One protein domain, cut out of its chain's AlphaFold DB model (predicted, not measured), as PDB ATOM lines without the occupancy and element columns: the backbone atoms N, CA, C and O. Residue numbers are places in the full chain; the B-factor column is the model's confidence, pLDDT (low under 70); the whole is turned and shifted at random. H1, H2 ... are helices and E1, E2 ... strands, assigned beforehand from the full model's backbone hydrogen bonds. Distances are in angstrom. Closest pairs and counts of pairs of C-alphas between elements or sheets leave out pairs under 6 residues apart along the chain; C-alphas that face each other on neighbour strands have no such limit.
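Overview. This is residues 5 to 53 and 95 to 151 of the 157 residues of an uncharacterized protein of Haemonchus contortus (UniProt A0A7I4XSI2). Two small two-stranded sheets, E1 with E2 and the hairpin E3 and E4, make a loose core, with E2 near E3 and helix H2 along the E4 side. From there H3 runs outward, its residues 141 to 151 sticking out as an arm, while H1 lies far off, at the other end of a long link. The printed part has 106 residues, in the order H1, H2, E1, E2, E3, E4, H3; both sheets are antiparallel and the class is mixed, helices and strands. The whole is loose, with a radius of gyration of the C-alphas of 16.2 A and spans of 46 by 41 by 30 A.

Arrangement. H1, residues 5 to 11, is apart from H2, residues 25 to 41. E1, residues 47 to 50, is antiparallel to E2, residues 99 to 102, at 165 degrees; N 48 and O 101 are 2.8 A apart, within hydrogen-bond range. E3, residues 119 to 122, and E4, residues 125 to 128, form an antiparallel hairpin at 152 degrees, with N 122 and O 125 2.8 A apart, within hydrogen-bond range. The closest C-alphas of E2 and E3 are those of Met 101 and Glu 119, 6.8 A apart. Those of H2 and E4 are Ile 29 and Ser 125, 7.2 A. Those of E4 and H3, residues 134 to 151, are Gln 126 and Glu 136, 5.4 A. H2 and H3 are apart. In H1, H2 and H3 every O i to N i+4 pair is within hydrogen-bond range.

Along the chain. H1 begins at C-alpha 5 (25.827, 10.556, 8.686) and measures 9.9 A. H2 measures 24.6 A. E1, E2, E3 and E4 measure 9.9, 10.2, 9.4 and 10.0 A. H3 measures 26.4 A and ends at C-alpha 151 (63.575, 9.763, 23.940).

Size, cuts and confidence. The C-alphas farthest apart are those of Asp 108 and Ile 151, 48.4 A. Residues 54 to 94 are not printed; C-alphas 53 and 95 are 8.3 A apart across the cut. The links H1 to H2 and E2 to E3 are long. The pLDDT is under 70 in residues 5 to 9, 11 to 19, 21 and 108 to 114.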
ATOM      1  N   ARG A   5      25.218   9.878   7.538       66.25
ATOM      2  CA  ARG A   5      25.827  10.556   8.686       66.25
ATOM      3  C   ARG A   5      24.801  11.309   9.524       66.25
ATOM      4  O   ARG A   5      24.818  11.149  10.732       66.25
ATOM      5  N   SER A   6      23.931  12.097   8.891       67.38
ATOM      6  CA  SER A   6      22.927  12.902   9.600       67.38
ATOM      7  C   SER A   6      21.971  12.018  10.395       67.38
ATOM      8  O   SER A   6      21.804  12.222  11.587       67.38
ATOM      9  N   THR A   7      21.456  10.957   9.770       68.62
ATOM     10  CA  THR A   7      20.566   9.988  10.423       68.62
ATOM     11  C   THR A   7      21.249   9.284  11.597       68.62
ATOM     12  O   THR A   7      20.644   9.115  12.647       68.62
ATOM     13  N   LEU A   8      22.525   8.906  11.450       66.88
ATOM     14  CA  LEU A   8      23.277   8.264  12.530       66.88
ATOM     15  C   LEU A   8      23.627   9.243  13.664       66.88
ATOM     16  O   LEU A   8      23.688   8.834  14.816       66.88
ATOM     17  N   GLU A   9      23.892  10.516  13.365       69.19
ATOM     18  CA  GLU A   9      24.142  11.545  14.384       69.19
ATOM     19  C   GLU A   9      22.863  11.910  15.155       69.19
ATOM     20  O   GLU A   9      22.943  12.148  16.358       69.19
ATOM     21  N   GLU A  10      21.703  11.909  14.489       71.94
ATOM     22  CA  GLU A  10      20.381  12.137  15.094       71.94
ATOM     23  C   GLU A  10      19.918  10.958  15.964       71.94
ATOM     24  O   GLU A  10      19.308  11.171  17.008       71.94
ATOM     25  N   ALA A  11      20.226   9.722  15.558       66.12
ATOM     26  CA  ALA A  11      19.865   8.511  16.300       66.12
ATOM     27  C   ALA A  11      20.808   8.208  17.481       66.12
ATOM     28  O   ALA A  11      20.475   7.423  18.370       66.12
ATOM     29  N   GLN A  12      22.001   8.810  17.511       64.31
ATOM     30  CA  GLN A  12      22.928   8.656  18.629       64.31
ATOM     31  C   GLN A  12      22.436   9.411  19.858       64.31
ATOM     32  O   GLN A  12      22.052  10.580  19.790       64.31
ATOM     33  N   THR A  13      22.505   8.755  21.014       64.44
ATOM     34  CA  THR A  13      22.126   9.399  22.268       64.44
ATOM     35  C   THR A  13      23.107  10.529  22.597       64.44
ATOM     36  O   THR A  13      24.251  10.560  22.128       64.44
ATOM     37  N   VAL A  14      22.671  11.516  23.380       64.94
ATOM     38  CA  VAL A  14      23.519  12.671  23.734       64.94
ATOM     39  C   VAL A  14      24.753  12.260  24.546       64.94
ATOM     40  O   VAL A  14      25.755  12.965  24.528       64.94
ATOM     41  N   GLU A  15      24.702  11.091  25.180       65.75
ATOM     42  CA  GLU A  15      25.747  10.489  26.007       65.75
ATOM     43  C   GLU A  15      26.789   9.685  25.208       65.75
ATOM     44  O   GLU A  15      27.721   9.146  25.797       65.75
ATOM     45  N   GLN A  16      26.653   9.562  23.883       65.62
ATOM     46  CA  GLN A  16      27.649   8.905  23.033       65.62
ATOM     47  C   GLN A  16      28.645   9.939  22.474       65.62
ATOM     48  O   GLN A  16      28.278  10.730  21.609       65.62
ATOM     49  N   ALA A  17      29.912   9.915  22.918       66.75
ATOM     50  CA  ALA A  17      31.001  10.728  22.338       66.75
ATOM     51  C   ALA A  17      31.868   9.989  21.318       66.75
ATOM     52  O   ALA A  17      32.574  10.626  20.537       66.75
ATOM     53  N   GLY A  18      31.848   8.655  21.309       69.31
ATOM     54  CA  GLY A  18      32.612   7.877  20.336       69.31
ATOM     55  C   GLY A  18      32.068   8.085  18.922       69.31
ATOM     56  O   GLY A  18      30.868   7.957  18.700       69.31
ATOM     57  N   PHE A  19      32.954   8.361  17.960       68.44
ATOM     58  CA  PHE A  19      32.623   8.494  16.532       68.44
ATOM     59  C   PHE A  19      31.641   9.630  16.180       68.44
ATOM     60  O   PHE A  19      31.041   9.606  15.103       68.44
ATOM     61  N   ARG A  20      31.524  10.657  17.035       70.88
ATOM     62  CA  ARG A  20      30.746  11.875  16.760       70.88
ATOM     63  C   ARG A  20      31.621  13.086  16.505       70.88
ATOM     64  O   ARG A  20      32.654  13.300  17.137       70.88
ATOM     65  N   ARG A  21      31.180  13.920  15.566       67.81
ATOM     66  CA  ARG A  21      31.837  15.192  15.282       67.81
ATOM     67  C   ARG A  21      31.596  16.160  16.441       67.81
ATOM     68  O   ARG A  21      30.460  16.326  16.863       67.81
ATOM     69  N   ASN A  22      32.651  16.842  16.885       72.44
ATOM     70  CA  ASN A  22      32.628  17.835  17.971       72.44
ATOM     71  C   ASN A  22      32.307  17.281  19.373       72.44
ATOM     72  O   ASN A  22      31.992  18.070  20.255       72.44
ATOM     73  N   PHE A  23      32.409  15.967  19.589       71.25
ATOM     74  CA  PHE A  23      32.359  15.365  20.922       71.25
ATOM     75  C   PHE A  23      33.762  14.910  21.319       71.25
ATOM     76  O   PHE A  23      34.466  14.292  20.516       71.25
ATOM     77  N   SER A  24      34.186  15.237  22.539       78.94
ATOM     78  CA  SER A  24      35.503  14.876  23.058       78.94
ATOM     79  C   SER A  24      35.407  13.842  24.176       78.94
ATOM     80  O   SER A  24      34.507  13.881  25.014       78.94
ATOM     81  N   ASN A  25      36.423  12.977  24.272       79.81
ATOM     82  CA  ASN A  25      36.643  12.130  25.449       79.81
ATOM     83  C   ASN A  25      36.710  12.965  26.743       79.81
ATOM     84  O   ASN A  25      36.343  12.485  27.813       79.81
ATOM     85  N   LEU A  26      37.146  14.226  26.642       83.12
ATOM     86  CA  LEU A  26      37.178  15.165  27.763       83.12
ATOM     87  C   LEU A  26      35.780  15.514  28.282       83.12
ATOM     88  O   LEU A  26      35.607  15.597  29.495       83.12
ATOM     89  N   ASP A  27      34.786  15.657  27.403       83.88
ATOM     90  CA  ASP A  27      33.414  16.000  27.802       83.88
ATOM     91  C   ASP A  27      32.781  14.852  28.598       83.88
ATOM     92  O   ASP A  27      32.101  15.062  29.604       83.88
ATOM     93  N   HIS A  28      33.080  13.615  28.198       84.44
ATOM     94  CA  HIS A  28      32.675  12.409  28.915       84.44
ATOM     95  C   HIS A  28      33.302  12.315  30.303       84.44
ATOM     96  O   HIS A  28      32.600  12.061  31.284       84.44
ATOM     97  N   ILE A  29      34.615  12.548  30.399       88.38
ATOM     98  CA  ILE A  29      35.328  12.559  31.681       88.38
ATOM     99  C   ILE A  29      34.760  13.657  32.590       88.38
ATOM    100  O   ILE A  29      34.492  13.398  33.762       88.38
ATOM    101  N   ALA A  30      34.528  14.858  32.055       88.62
ATOM    102  CA  ALA A  30      33.954  15.972  32.803       88.62
ATOM    103  C   ALA A  30      32.539  15.652  33.308       88.62
ATOM    104  O   ALA A  30      32.228  15.912  34.469       88.62
ATOM    105  N   THR A  31      31.707  15.025  32.474       89.69
ATOM    106  CA  THR A  31      30.356  14.584  32.853       89.69
ATOM    107  C   THR A  31      30.403  13.545  33.974       89.69
ATOM    108  O   THR A  31      29.675  13.666  34.957       89.69
ATOM    109  N   CYS A  32      31.305  12.563  33.872       90.81
ATOM    110  CA  CYS A  32      31.523  11.556  34.910       90.81
ATOM    111  C   CYS A  32      31.917  12.193  36.248       90.81
ATOM    112  O   CYS A  32      31.322  11.877  37.274       90.81
ATOM    113  N   ARG A  33      32.882  13.121  36.239       92.44
ATOM    114  CA  ARG A  33      33.302  13.840  37.452       92.44
ATOM    115  C   ARG A  33      32.166  14.656  38.045       92.44
ATOM    116  O   ARG A  33      31.881  14.523  39.228       92.44
ATOM    117  N   ARG A  34      31.432  15.398  37.215       93.38
ATOM    118  CA  ARG A  34      30.292  16.203  37.667       93.38
ATOM    119  C   ARG A  34      29.178  15.357  38.285       93.38
ATOM    120  O   ARG A  34      28.562  15.778  39.260       93.38
ATOM    121  N   LEU A  35      28.945  14.153  37.757       92.44
ATOM    122  CA  LEU A  35      28.022  13.181  38.345       92.44
ATOM    123  C   LEU A  35      28.506  12.713  39.728       92.44
ATOM    124  O   LEU A  35      27.710  12.669  40.664       92.44
ATOM    125  N   ILE A  36      29.797  12.390  39.864       93.31
ATOM    126  CA  ILE A  36      30.411  11.980  41.137       93.31
ATOM    127  C   ILE A  36      30.334  13.119  42.166       93.31
ATOM    128  O   ILE A  36      29.917  12.890  43.301       93.31
ATOM    129  N   GLU A  37      30.679  14.348  41.777       93.56
ATOM    130  CA  GLU A  37      30.579  15.550  42.614       93.56
ATOM    131  C   GLU A  37      29.145  15.763  43.120       93.56
ATOM    132  O   GLU A  37      28.912  15.782  44.330       93.56
ATOM    133  N   ALA A  38      28.173  15.847  42.204       94.19
ATOM    134  CA  ALA A  38      26.770  16.093  42.538       94.19
ATOM    135  C   ALA A  38      26.192  14.983  43.429       94.19
ATOM    136  O   ALA A  38      25.458  15.233  44.385       94.19
ATOM    137  N   SER A  39      26.562  13.736  43.145       93.31
ATOM    138  CA  SER A  39      26.185  12.584  43.953       93.31
ATOM    139  C   SER A  39      26.683  12.690  45.394       93.31
ATOM    140  O   SER A  39      25.949  12.349  46.322       93.31
ATOM    141  N   ARG A  40      27.899  13.193  45.607       92.44
ATOM    142  CA  ARG A  40      28.451  13.396  46.951       92.44
ATOM    143  C   ARG A  40      27.807  14.562  47.675       92.44
ATOM    144  O   ARG A  40      27.498  14.424  48.858       92.44
ATOM    145  N   GLU A  41      27.600  15.671  46.975       94.94
ATOM    146  CA  GLU A  41      26.956  16.868  47.516       94.94
ATOM    147  C   GLU A  41      25.546  16.548  48.027       94.94
ATOM    148  O   GLU A  41      25.185  16.894  49.153       94.94
ATOM    149  N   HIS A  42      24.781  15.790  47.239       94.56
ATOM    150  CA  HIS A  42      23.393  15.452  47.550       94.56
ATOM    151  C   HIS A  42      23.207  14.086  48.223       94.56
ATOM    152  O   HIS A  42      22.075  13.697  48.505       94.56
ATOM    153  N   ARG A  43      24.296  13.357  48.509       92.31
ATOM    154  CA  ARG A  43      24.279  12.002  49.097       92.31
ATOM    155  C   ARG A  43      23.408  11.010  48.315       92.31
ATOM    156  O   ARG A  43      22.701  10.191  48.901       92.31
ATOM    157  N   LEU A  44      23.449  11.100  46.990       90.94
ATOM    158  CA  LEU A  44      22.663  10.250  46.101       90.94
ATOM    159  C   LEU A  44      23.438   8.978  45.733       90.94
ATOM    160  O   LEU A  44      24.638   9.068  45.460       90.94
ATOM    161  N   PRO A  45      22.785   7.807  45.673       89.38
ATOM    162  CA  PRO A  45      23.411   6.579  45.194       89.38
ATOM    163  C   PRO A  45      23.815   6.713  43.722       89.38
ATOM    164  O   PRO A  45      23.005   7.108  42.885       89.38
ATOM    165  N   VAL A  46      25.066   6.373  43.404       88.75
ATOM    166  CA  VAL A  46      25.577   6.314  42.026       88.75
ATOM    167  C   VAL A  46      26.359   5.024  41.804       88.75
ATOM    168  O   VAL A  46      27.228   4.636  42.594       88.75
ATOM    169  N   MET A  47      26.039   4.375  40.686       87.50
ATOM    170  CA  MET A  47      26.750   3.235  40.122       87.50
ATOM    171  C   MET A  47      27.194   3.608  38.709       87.50
ATOM    172  O   MET A  47      26.382   4.058  37.902       87.50
ATOM    173  N   MET A  48      28.475   3.413  38.409       88.12
ATOM    174  CA  MET A  48      29.049   3.626  37.084       88.12
ATOM    175  C   MET A  48      29.548   2.293  36.533       88.12
ATOM    176  O   MET A  48      30.431   1.670  37.120       88.12
ATOM    177  N   ASN A  49      28.976   1.863  35.407       86.44
ATOM    178  CA  ASN A  49      29.326   0.614  34.735       86.44
ATOM    179  C   ASN A  49      30.191   0.917  33.509       86.44
ATOM    180  O   ASN A  49      29.729   1.536  32.553       86.44
ATOM    181  N   PHE A  50      31.435   0.452  33.525       87.31
ATOM    182  CA  PHE A  50      32.358   0.549  32.401       87.31
ATOM    183  C   PHE A  50      32.362  -0.793  31.679       87.31
ATOM    184  O   PHE A  50      32.929  -1.751  32.192       87.31
ATOM    185  N   ILE A  51      31.704  -0.884  30.523       84.69
ATOM    186  CA  ILE A  51      31.553  -2.135  29.765       84.69
ATOM    187  C   ILE A  51      32.506  -2.125  28.570       84.69
ATOM    188  O   ILE A  51      32.528  -1.170  27.797       84.69
ATOM    189  N   ASP A  52      33.276  -3.200  28.415       84.50
ATOM    190  CA  ASP A  52      34.140  -3.431  27.256       84.50
ATOM    191  C   ASP A  52      33.708  -4.708  26.527       84.50
ATOM    192  O   ASP A  52      33.296  -5.686  27.154       84.50
ATOM    193  N   TYR A  53      33.835  -4.720  25.200       83.06
ATOM    194  CA  TYR A  53      33.531  -5.877  24.358       83.06
ATOM    195  C   TYR A  53      34.804  -6.462  23.760       83.06
ATOM    196  O   TYR A  53      35.687  -5.746  23.282       83.06
ATOM    197  N   THR A  95      34.711  -9.496  30.338       81.81
ATOM    198  CA  THR A  95      34.562  -9.514  31.803       81.81
ATOM    199  C   THR A  95      35.813  -9.100  32.586       81.81
ATOM    200  O   THR A  95      35.698  -8.727  33.751       81.81
ATOM    201  N   SER A  96      37.012  -9.144  31.991       84.19
ATOM    202  CA  SER A  96      38.235  -8.681  32.657       84.19
ATOM    203  C   SER A  96      38.405  -7.161  32.614       84.19
ATOM    204  O   SER A  96      38.950  -6.598  33.567       84.19
ATOM    205  N   LYS A  97      37.931  -6.507  31.547       83.44
ATOM    206  CA  LYS A  97      37.979  -5.049  31.365       83.44
ATOM    207  C   LYS A  97      36.685  -4.353  31.775       83.44
ATOM    208  O   LYS A  97      36.728  -3.172  32.088       83.44
ATOM    209  N   THR A  98      35.573  -5.078  31.837       85.56
ATOM    210  CA  THR A  98      34.327  -4.566  32.399       85.56
ATOM    211  C   THR A  98      34.481  -4.373  33.905       85.56
ATOM    212  O   THR A  98      34.928  -5.290  34.602       85.56
ATOM    213  N   LYS A  99      34.150  -3.176  34.397       88.12
ATOM    214  CA  LYS A  99      34.274  -2.780  35.806       88.12
ATOM    215  C   LYS A  99      33.058  -2.002  36.274       88.12
ATOM    216  O   LYS A  99      32.417  -1.310  35.488       88.12
ATOM    217  N   VAL A 100      32.779  -2.096  37.567       88.25
ATOM    218  CA  VAL A 100      31.706  -1.351  38.226       88.25
ATOM    219  C   VAL A 100      32.316  -0.506  39.334       88.25
ATOM    220  O   VAL A 100      33.073  -1.016  40.149       88.25
ATOM    221  N   MET A 101      31.994   0.783  39.368       90.56
ATOM    222  CA  MET A 101      32.323   1.658  40.492       90.56
ATOM    223  C   MET A 101      31.041   2.067  41.205       90.56
ATOM    224  O   MET A 101      30.067   2.471  40.560       90.56
ATOM    225  N   ARG A 102      31.037   2.010  42.538       89.12
ATOM    226  CA  ARG A 102      29.884   2.379  43.371       89.12
ATOM    227  C   ARG A 102      30.311   3.336  44.468       89.12
ATOM    228  O   ARG A 102      31.362   3.159  45.074       89.12
ATOM    229  N   ASN A 103      29.491   4.346  44.733       90.00
ATOM    230  CA  ASN A 103      29.715   5.207  45.886       90.00
ATOM    231  C   ASN A 103      29.158   4.579  47.178       90.00
ATOM    232  O   ASN A 103      28.398   3.611  47.161       90.00
ATOM    233  N   GLN A 104      29.496   5.190  48.311       88.25
ATOM    234  CA  GLN A 104      29.071   4.748  49.645       88.25
ATOM    235  C   GLN A 104      27.551   4.805  49.896       88.25
ATOM    236  O   GLN A 104      27.081   4.283  50.902       88.25
ATOM    237  N   PHE A 105      26.781   5.465  49.026       88.94
ATOM    238  CA  PHE A 105      25.332   5.620  49.172       88.94
ATOM    239  C   PHE A 105      24.550   4.538  48.406       88.94
ATOM    240  O   PHE A 105      23.357   4.378  48.640       88.94
ATOM    241  N   SER A 106      25.207   3.777  47.523       80.50
ATOM    242  CA  SER A 106      24.574   2.842  46.575       80.50
ATOM    243  C   SER A 106      24.016   1.539  47.161       80.50
ATOM    244  O   SER A 106      23.392   0.771  46.422       80.50
ATOM    245  N   GLY A 107      24.178   1.296  48.467       70.94
ATOM    246  CA  GLY A 107      23.716   0.069  49.129       70.94
ATOM    247  C   GLY A 107      24.216  -1.218  48.450       70.94
ATOM    248  O   GLY A 107      25.083  -1.185  47.579       70.94
ATOM    249  N   ASP A 108      23.643  -2.364  48.822       65.31
ATOM    250  CA  ASP A 108      23.991  -3.676  48.246       65.31
ATOM    251  C   ASP A 108      23.147  -3.991  46.992       65.31
ATOM    252  O   ASP A 108      22.557  -5.064  46.833       65.31
ATOM    253  N   THR A 109      22.990  -2.997  46.112       59.31
ATOM    254  CA  THR A 109      22.161  -3.129  44.908       59.31
ATOM    255  C   THR A 109      22.787  -4.155  43.962       59.31
ATOM    256  O   THR A 109      23.845  -3.932  43.373       59.31
ATOM    257  N   ARG A 110      22.095  -5.286  43.795       53.41
ATOM    258  CA  ARG A 110      22.568  -6.537  43.177       53.41
ATOM    259  C   ARG A 110      22.655  -6.511  41.640       53.41
ATOM    260  O   ARG A 110      22.408  -7.522  40.990       53.41
ATOM    261  N   VAL A 111      23.004  -5.375  41.043       58.09
ATOM    262  CA  VAL A 111      23.320  -5.276  39.607       58.09
ATOM    263  C   VAL A 111      24.836  -5.430  39.465       58.09
ATOM    264  O   VAL A 111      25.556  -4.465  39.231       58.09
ATOM    265  N   SER A 112      25.363  -6.632  39.718       53.28
ATOM    266  CA  SER A 112      26.800  -6.886  39.567       53.28
ATOM    267  C   SER A 112      27.077  -7.630  38.264       53.28
ATOM    268  O   SER A 112      27.062  -8.862  38.212       53.28
ATOM    269  N   LEU A 113      27.426  -6.882  37.220       58.16
ATOM    270  CA  LEU A 113      28.449  -7.387  36.311       58.16
ATOM    271  C   LEU A 113      29.732  -7.523  37.155       58.16
ATOM    272  O   LEU A 113      30.045  -6.633  37.946       58.16
ATOM    273  N   LYS A 114      30.421  -8.670  37.094       65.31
ATOM    274  CA  LYS A 114      31.626  -8.925  37.910       65.31
ATOM    275  C   LYS A 114      32.647  -7.787  37.740       65.31
ATOM    276  O   LYS A 114      32.862  -7.342  36.619       65.31
ATOM    277  N   GLY A 115      33.335  -7.403  38.822       75.81
ATOM    278  CA  GLY A 115      34.467  -6.465  38.764       75.81
ATOM    279  C   GLY A 115      34.242  -5.123  39.461       75.81
ATOM    280  O   GLY A 115      34.582  -4.093  38.883       75.81
ATOM    281  N   ASP A 116      33.694  -5.139  40.677       85.31
ATOM    282  CA  ASP A 116      33.645  -3.958  41.544       85.31
ATOM    283  C   ASP A 116      35.053  -3.418  41.837       85.31
ATOM    284  O   ASP A 116      35.961  -4.183  42.174       85.31
ATOM    285  N   VAL A 117      35.229  -2.107  41.678       88.88
ATOM    286  CA  VAL A 117      36.484  -1.384  41.912       88.88
ATOM    287  C   VAL A 117      36.212  -0.024  42.551       88.88
ATOM    288  O   VAL A 117      35.190   0.609  42.285       88.88
ATOM    289  N   ASP A 118      37.157   0.448  43.362       88.75
ATOM    290  CA  ASP A 118      37.107   1.790  43.960       88.75
ATOM    291  C   ASP A 118      37.514   2.888  42.965       88.75
ATOM    292  O   ASP A 118      37.109   4.052  43.079       88.75
ATOM    293  N   GLU A 119      38.305   2.501  41.964       91.19
ATOM    294  CA  GLU A 119      38.876   3.371  40.951       91.19
ATOM    295  C   GLU A 119      39.010   2.671  39.600       91.19
ATOM    296  O   GLU A 119      39.182   1.452  39.511       91.19
ATOM    297  N   TYR A 120      38.950   3.454  38.528       91.25
ATOM    298  CA  TYR A 120      39.066   2.930  37.175       91.25
ATOM    299  C   TYR A 120      39.684   3.951  36.224       91.25
ATOM    300  O   TYR A 120      39.396   5.145  36.296       91.25
ATOM    301  N   VAL A 121      40.526   3.475  35.302       90.12
ATOM    302  CA  VAL A 121      41.073   4.297  34.218       90.12
ATOM    303  C   VAL A 121      40.113   4.249  33.034       90.12
ATOM    304  O   VAL A 121      40.085   3.280  32.278       90.12
ATOM    305  N   TYR A 122      39.339   5.315  32.866       88.38
ATOM    306  CA  TYR A 122      38.401   5.507  31.769       88.38
ATOM    307  C   TYR A 122      38.914   6.593  30.821       88.38
ATOM    308  O   TYR A 122      39.183   7.714  31.250       88.38
ATOM    309  N   LEU A 123      39.052   6.266  29.530       86.81
ATOM    310  CA  LEU A 123      39.539   7.193  28.493       86.81
ATOM    311  C   LEU A 123      40.834   7.920  28.903       86.81
ATOM    312  O   LEU A 123      40.938   9.141  28.820       86.81
ATOM    313  N   ASP A 124      41.805   7.155  29.409       85.06
ATOM    314  CA  ASP A 124      43.092   7.652  29.910       85.06
ATOM    315  C   ASP A 124      43.010   8.609  31.113       85.06
ATOM    316  O   ASP A 124      44.017   9.210  31.497       85.06
ATOM    317  N   SER A 125      41.862   8.698  31.782       86.62
ATOM    318  CA  SER A 125      41.702   9.398  33.056       86.62
ATOM    319  C   SER A 125      41.314   8.425  34.161       86.62
ATOM    320  O   SER A 125      40.358   7.668  34.028       86.62
ATOM    321  N   GLN A 126      42.020   8.471  35.286       91.75
ATOM    322  CA  GLN A 126      41.621   7.765  36.498       91.75
ATOM    323  C   GLN A 126      40.453   8.507  37.140       91.75
ATOM    324  O   GLN A 126      40.471   9.734  37.285       91.75
ATOM    325  N   LEU A 127      39.418   7.748  37.470       92.06
ATOM    326  CA  LEU A 127      38.231   8.189  38.180       92.06
ATOM    327  C   LEU A 127      38.148   7.420  39.496       92.06
ATOM    328  O   LEU A 127      38.472   6.235  39.542       92.06
ATOM    329  N   ASN A 128      37.675   8.081  40.549       93.06
ATOM    330  CA  ASN A 128      37.328   7.458  41.823       93.06
ATOM    331  C   ASN A 128      36.112   8.169  42.429       93.06
ATOM    332  O   ASN A 128      35.838   9.331  42.129       93.06
ATOM    333  N   MET A 129      35.393   7.489  43.322       92.12
ATOM    334  CA  MET A 129      34.181   8.041  43.950       92.12
ATOM    335  C   MET A 129      34.455   9.163  44.961       92.12
ATOM    336  O   MET A 129      33.521   9.759  45.492       92.12
ATOM    337  N   ARG A 130      35.731   9.461  45.237       91.06
ATOM    338  CA  ARG A 130      36.172  10.604  46.043       91.06
ATOM    339  C   ARG A 130      36.592  11.793  45.185       91.06
ATOM    340  O   ARG A 130      37.066  12.772  45.759       91.06
ATOM    341  N   ASP A 131      36.403  11.720  43.867       89.19
ATOM    342  CA  ASP A 131      36.846  12.723  42.895       89.19
ATOM    343  C   ASP A 131      38.261  13.268  43.189       89.19
ATOM    344  O   ASP A 131      38.561  14.449  43.044       89.19
ATOM    345  N   ASP A 132      39.136  12.394  43.695       90.81
ATOM    346  CA  ASP A 132      40.494  12.747  44.090       90.81
ATOM    347  C   ASP A 132      41.424  12.633  42.880       90.81
ATOM    348  O   ASP A 132      41.482  11.599  42.213       90.81
ATOM    349  N   LEU A 133      42.178  13.691  42.595       89.69
ATOM    350  CA  LEU A 133      43.113  13.739  41.472       89.69
ATOM    351  C   LEU A 133      44.516  13.241  41.832       89.69
ATOM    352  O   LEU A 133      45.362  13.131  40.944       89.69
ATOM    353  N   THR A 134      44.788  12.952  43.104       90.81
ATOM    354  CA  THR A 134      46.131  12.620  43.594       90.81
ATOM    355  C   THR A 134      46.748  11.458  42.819       90.81
ATOM    356  O   THR A 134      47.868  11.569  42.311       90.81
ATOM    357  N   GLU A 135      46.009  10.362  42.658       88.75
ATOM    358  CA  GLU A 135      46.504   9.182  41.947       88.75
ATOM    359  C   GLU A 135      46.658   9.411  40.440       88.75
ATOM    360  O   GLU A 135      47.679   9.031  39.859       88.75
ATOM    361  N   GLU A 136      45.721  10.141  39.825       90.12
ATOM    362  CA  GLU A 136      45.795  10.533  38.413       90.12
ATOM    363  C   GLU A 136      47.053  11.371  38.135       90.12
ATOM    364  O   GLU A 136      47.779  11.124  37.167       90.12
ATOM    365  N   LEU A 137      47.356  12.339  39.006       89.88
ATOM    366  CA  LEU A 137      48.547  13.183  38.895       89.88
ATOM    367  C   LEU A 137      49.829  12.355  39.017       89.88
ATOM    368  O   LEU A 137      50.758  12.518  38.219       89.88
ATOM    369  N   VAL A 138      49.883  11.434  39.983       93.00
ATOM    370  CA  VAL A 138      51.027  10.527  40.153       93.00
ATOM    371  C   VAL A 138      51.203   9.637  38.922       93.00
ATOM    372  O   VAL A 138      52.335   9.481  38.444       93.00
ATOM    373  N   ARG A 139      50.113   9.083  38.380       92.56
ATOM    374  CA  ARG A 139      50.131   8.235  37.182       92.56
ATOM    375  C   ARG A 139      50.628   9.004  35.963       92.56
ATOM    376  O   ARG A 139      51.548   8.539  35.289       92.56
ATOM    377  N   ARG A 140      50.091  10.201  35.708       91.81
ATOM    378  CA  ARG A 140      50.514  11.046  34.579       91.81
ATOM    379  C   ARG A 140      51.963  11.489  34.695       91.81
ATOM    380  O   ARG A 140      52.682  11.449  33.702       91.81
ATOM    381  N   ARG A 141      52.427  11.829  35.902       93.38
ATOM    382  CA  ARG A 141      53.842  12.136  36.141       93.38
ATOM    383  C   ARG A 141      54.728  10.945  35.775       93.38
ATOM    384  O   ARG A 141      55.714  11.126  35.069       93.38
ATOM    385  N   LYS A 142      54.381   9.731  36.220       92.50
ATOM    386  CA  LYS A 142      55.137   8.510  35.879       92.50
ATOM    387  C   LYS A 142      55.148   8.243  34.371       92.50
ATOM    388  O   LYS A 142      56.211   7.964  33.827       92.50
ATOM    389  N   ALA A 143      54.003   8.363  33.700       89.81
ATOM    390  CA  ALA A 143      53.904   8.177  32.253       89.81
ATOM    391  C   ALA A 143      54.733   9.218  31.479       89.81
ATOM    392  O   ALA A 143      55.469   8.854  30.565       89.81
ATOM    393  N   GLY A 144      54.680  10.487  31.893       91.75
ATOM    394  CA  GLY A 144      55.495  11.559  31.318       91.75
ATOM    395  C   GLY A 144      56.992  11.303  31.479       91.75
ATOM    396  O   GLY A 144      57.740  11.423  30.513       91.75
ATOM    397  N   TRP A 145      57.429  10.861  32.663       93.81
ATOM    398  CA  TRP A 145      58.824  10.472  32.889       93.81
ATOM    399  C   TRP A 145      59.255   9.275  32.044       93.81
ATOM    400  O   TRP A 145      60.363   9.276  31.515       93.81
ATOM    401  N   ALA A 146      58.400   8.262  31.894       91.88
ATOM    402  CA  ALA A 146      58.696   7.111  31.046       91.88
ATOM    403  C   ALA A 146      58.855   7.523  29.572       91.88
ATOM    404  O   ALA A 146      59.831   7.133  28.932       91.88
ATOM    405  N   ALA A 147      57.951   8.366  29.060       90.75
ATOM    406  CA  ALA A 147      58.032   8.907  27.707       90.75
ATOM    407  C   ALA A 147      59.298   9.755  27.509       90.75
ATOM    408  O   ALA A 147      60.032   9.537  26.548       90.75
ATOM    409  N   PHE A 148      59.609  10.653  28.447       91.12
ATOM    410  CA  PHE A 148      60.825  11.466  28.403       91.12
ATOM    411  C   PHE A 148      62.090  10.598  28.384       91.12
ATOM    412  O   PHE A 148      62.943  10.760  27.518       91.12
ATOM    413  N   ASN A 149      62.187   9.618  29.286       91.69
ATOM    414  CA  ASN A 149      63.341   8.722  29.347       91.69
ATOM    415  C   ASN A 149      63.501   7.873  28.080       91.69
ATOM    416  O   ASN A 149      64.627   7.526  27.736       91.69
ATOM    417  N   SER A 150      62.405   7.558  27.382       89.88
ATOM    418  CA  SER A 150      62.447   6.788  26.133       89.88
ATOM    419  C   SER A 150      63.059   7.552  24.954       89.88
ATOM    420  O   SER A 150      63.583   6.927  24.040       89.88
ATOM    421  N   ILE A 151      63.020   8.890  24.988       90.62
ATOM    422  CA  ILE A 151      63.575   9.763  23.940       90.62
ATOM    423  C   ILE A 151      64.838  10.499  24.390       90.62
ATOM    424  O   ILE A 151      65.474  11.170  23.585       90.62
TER     425      ILE A 151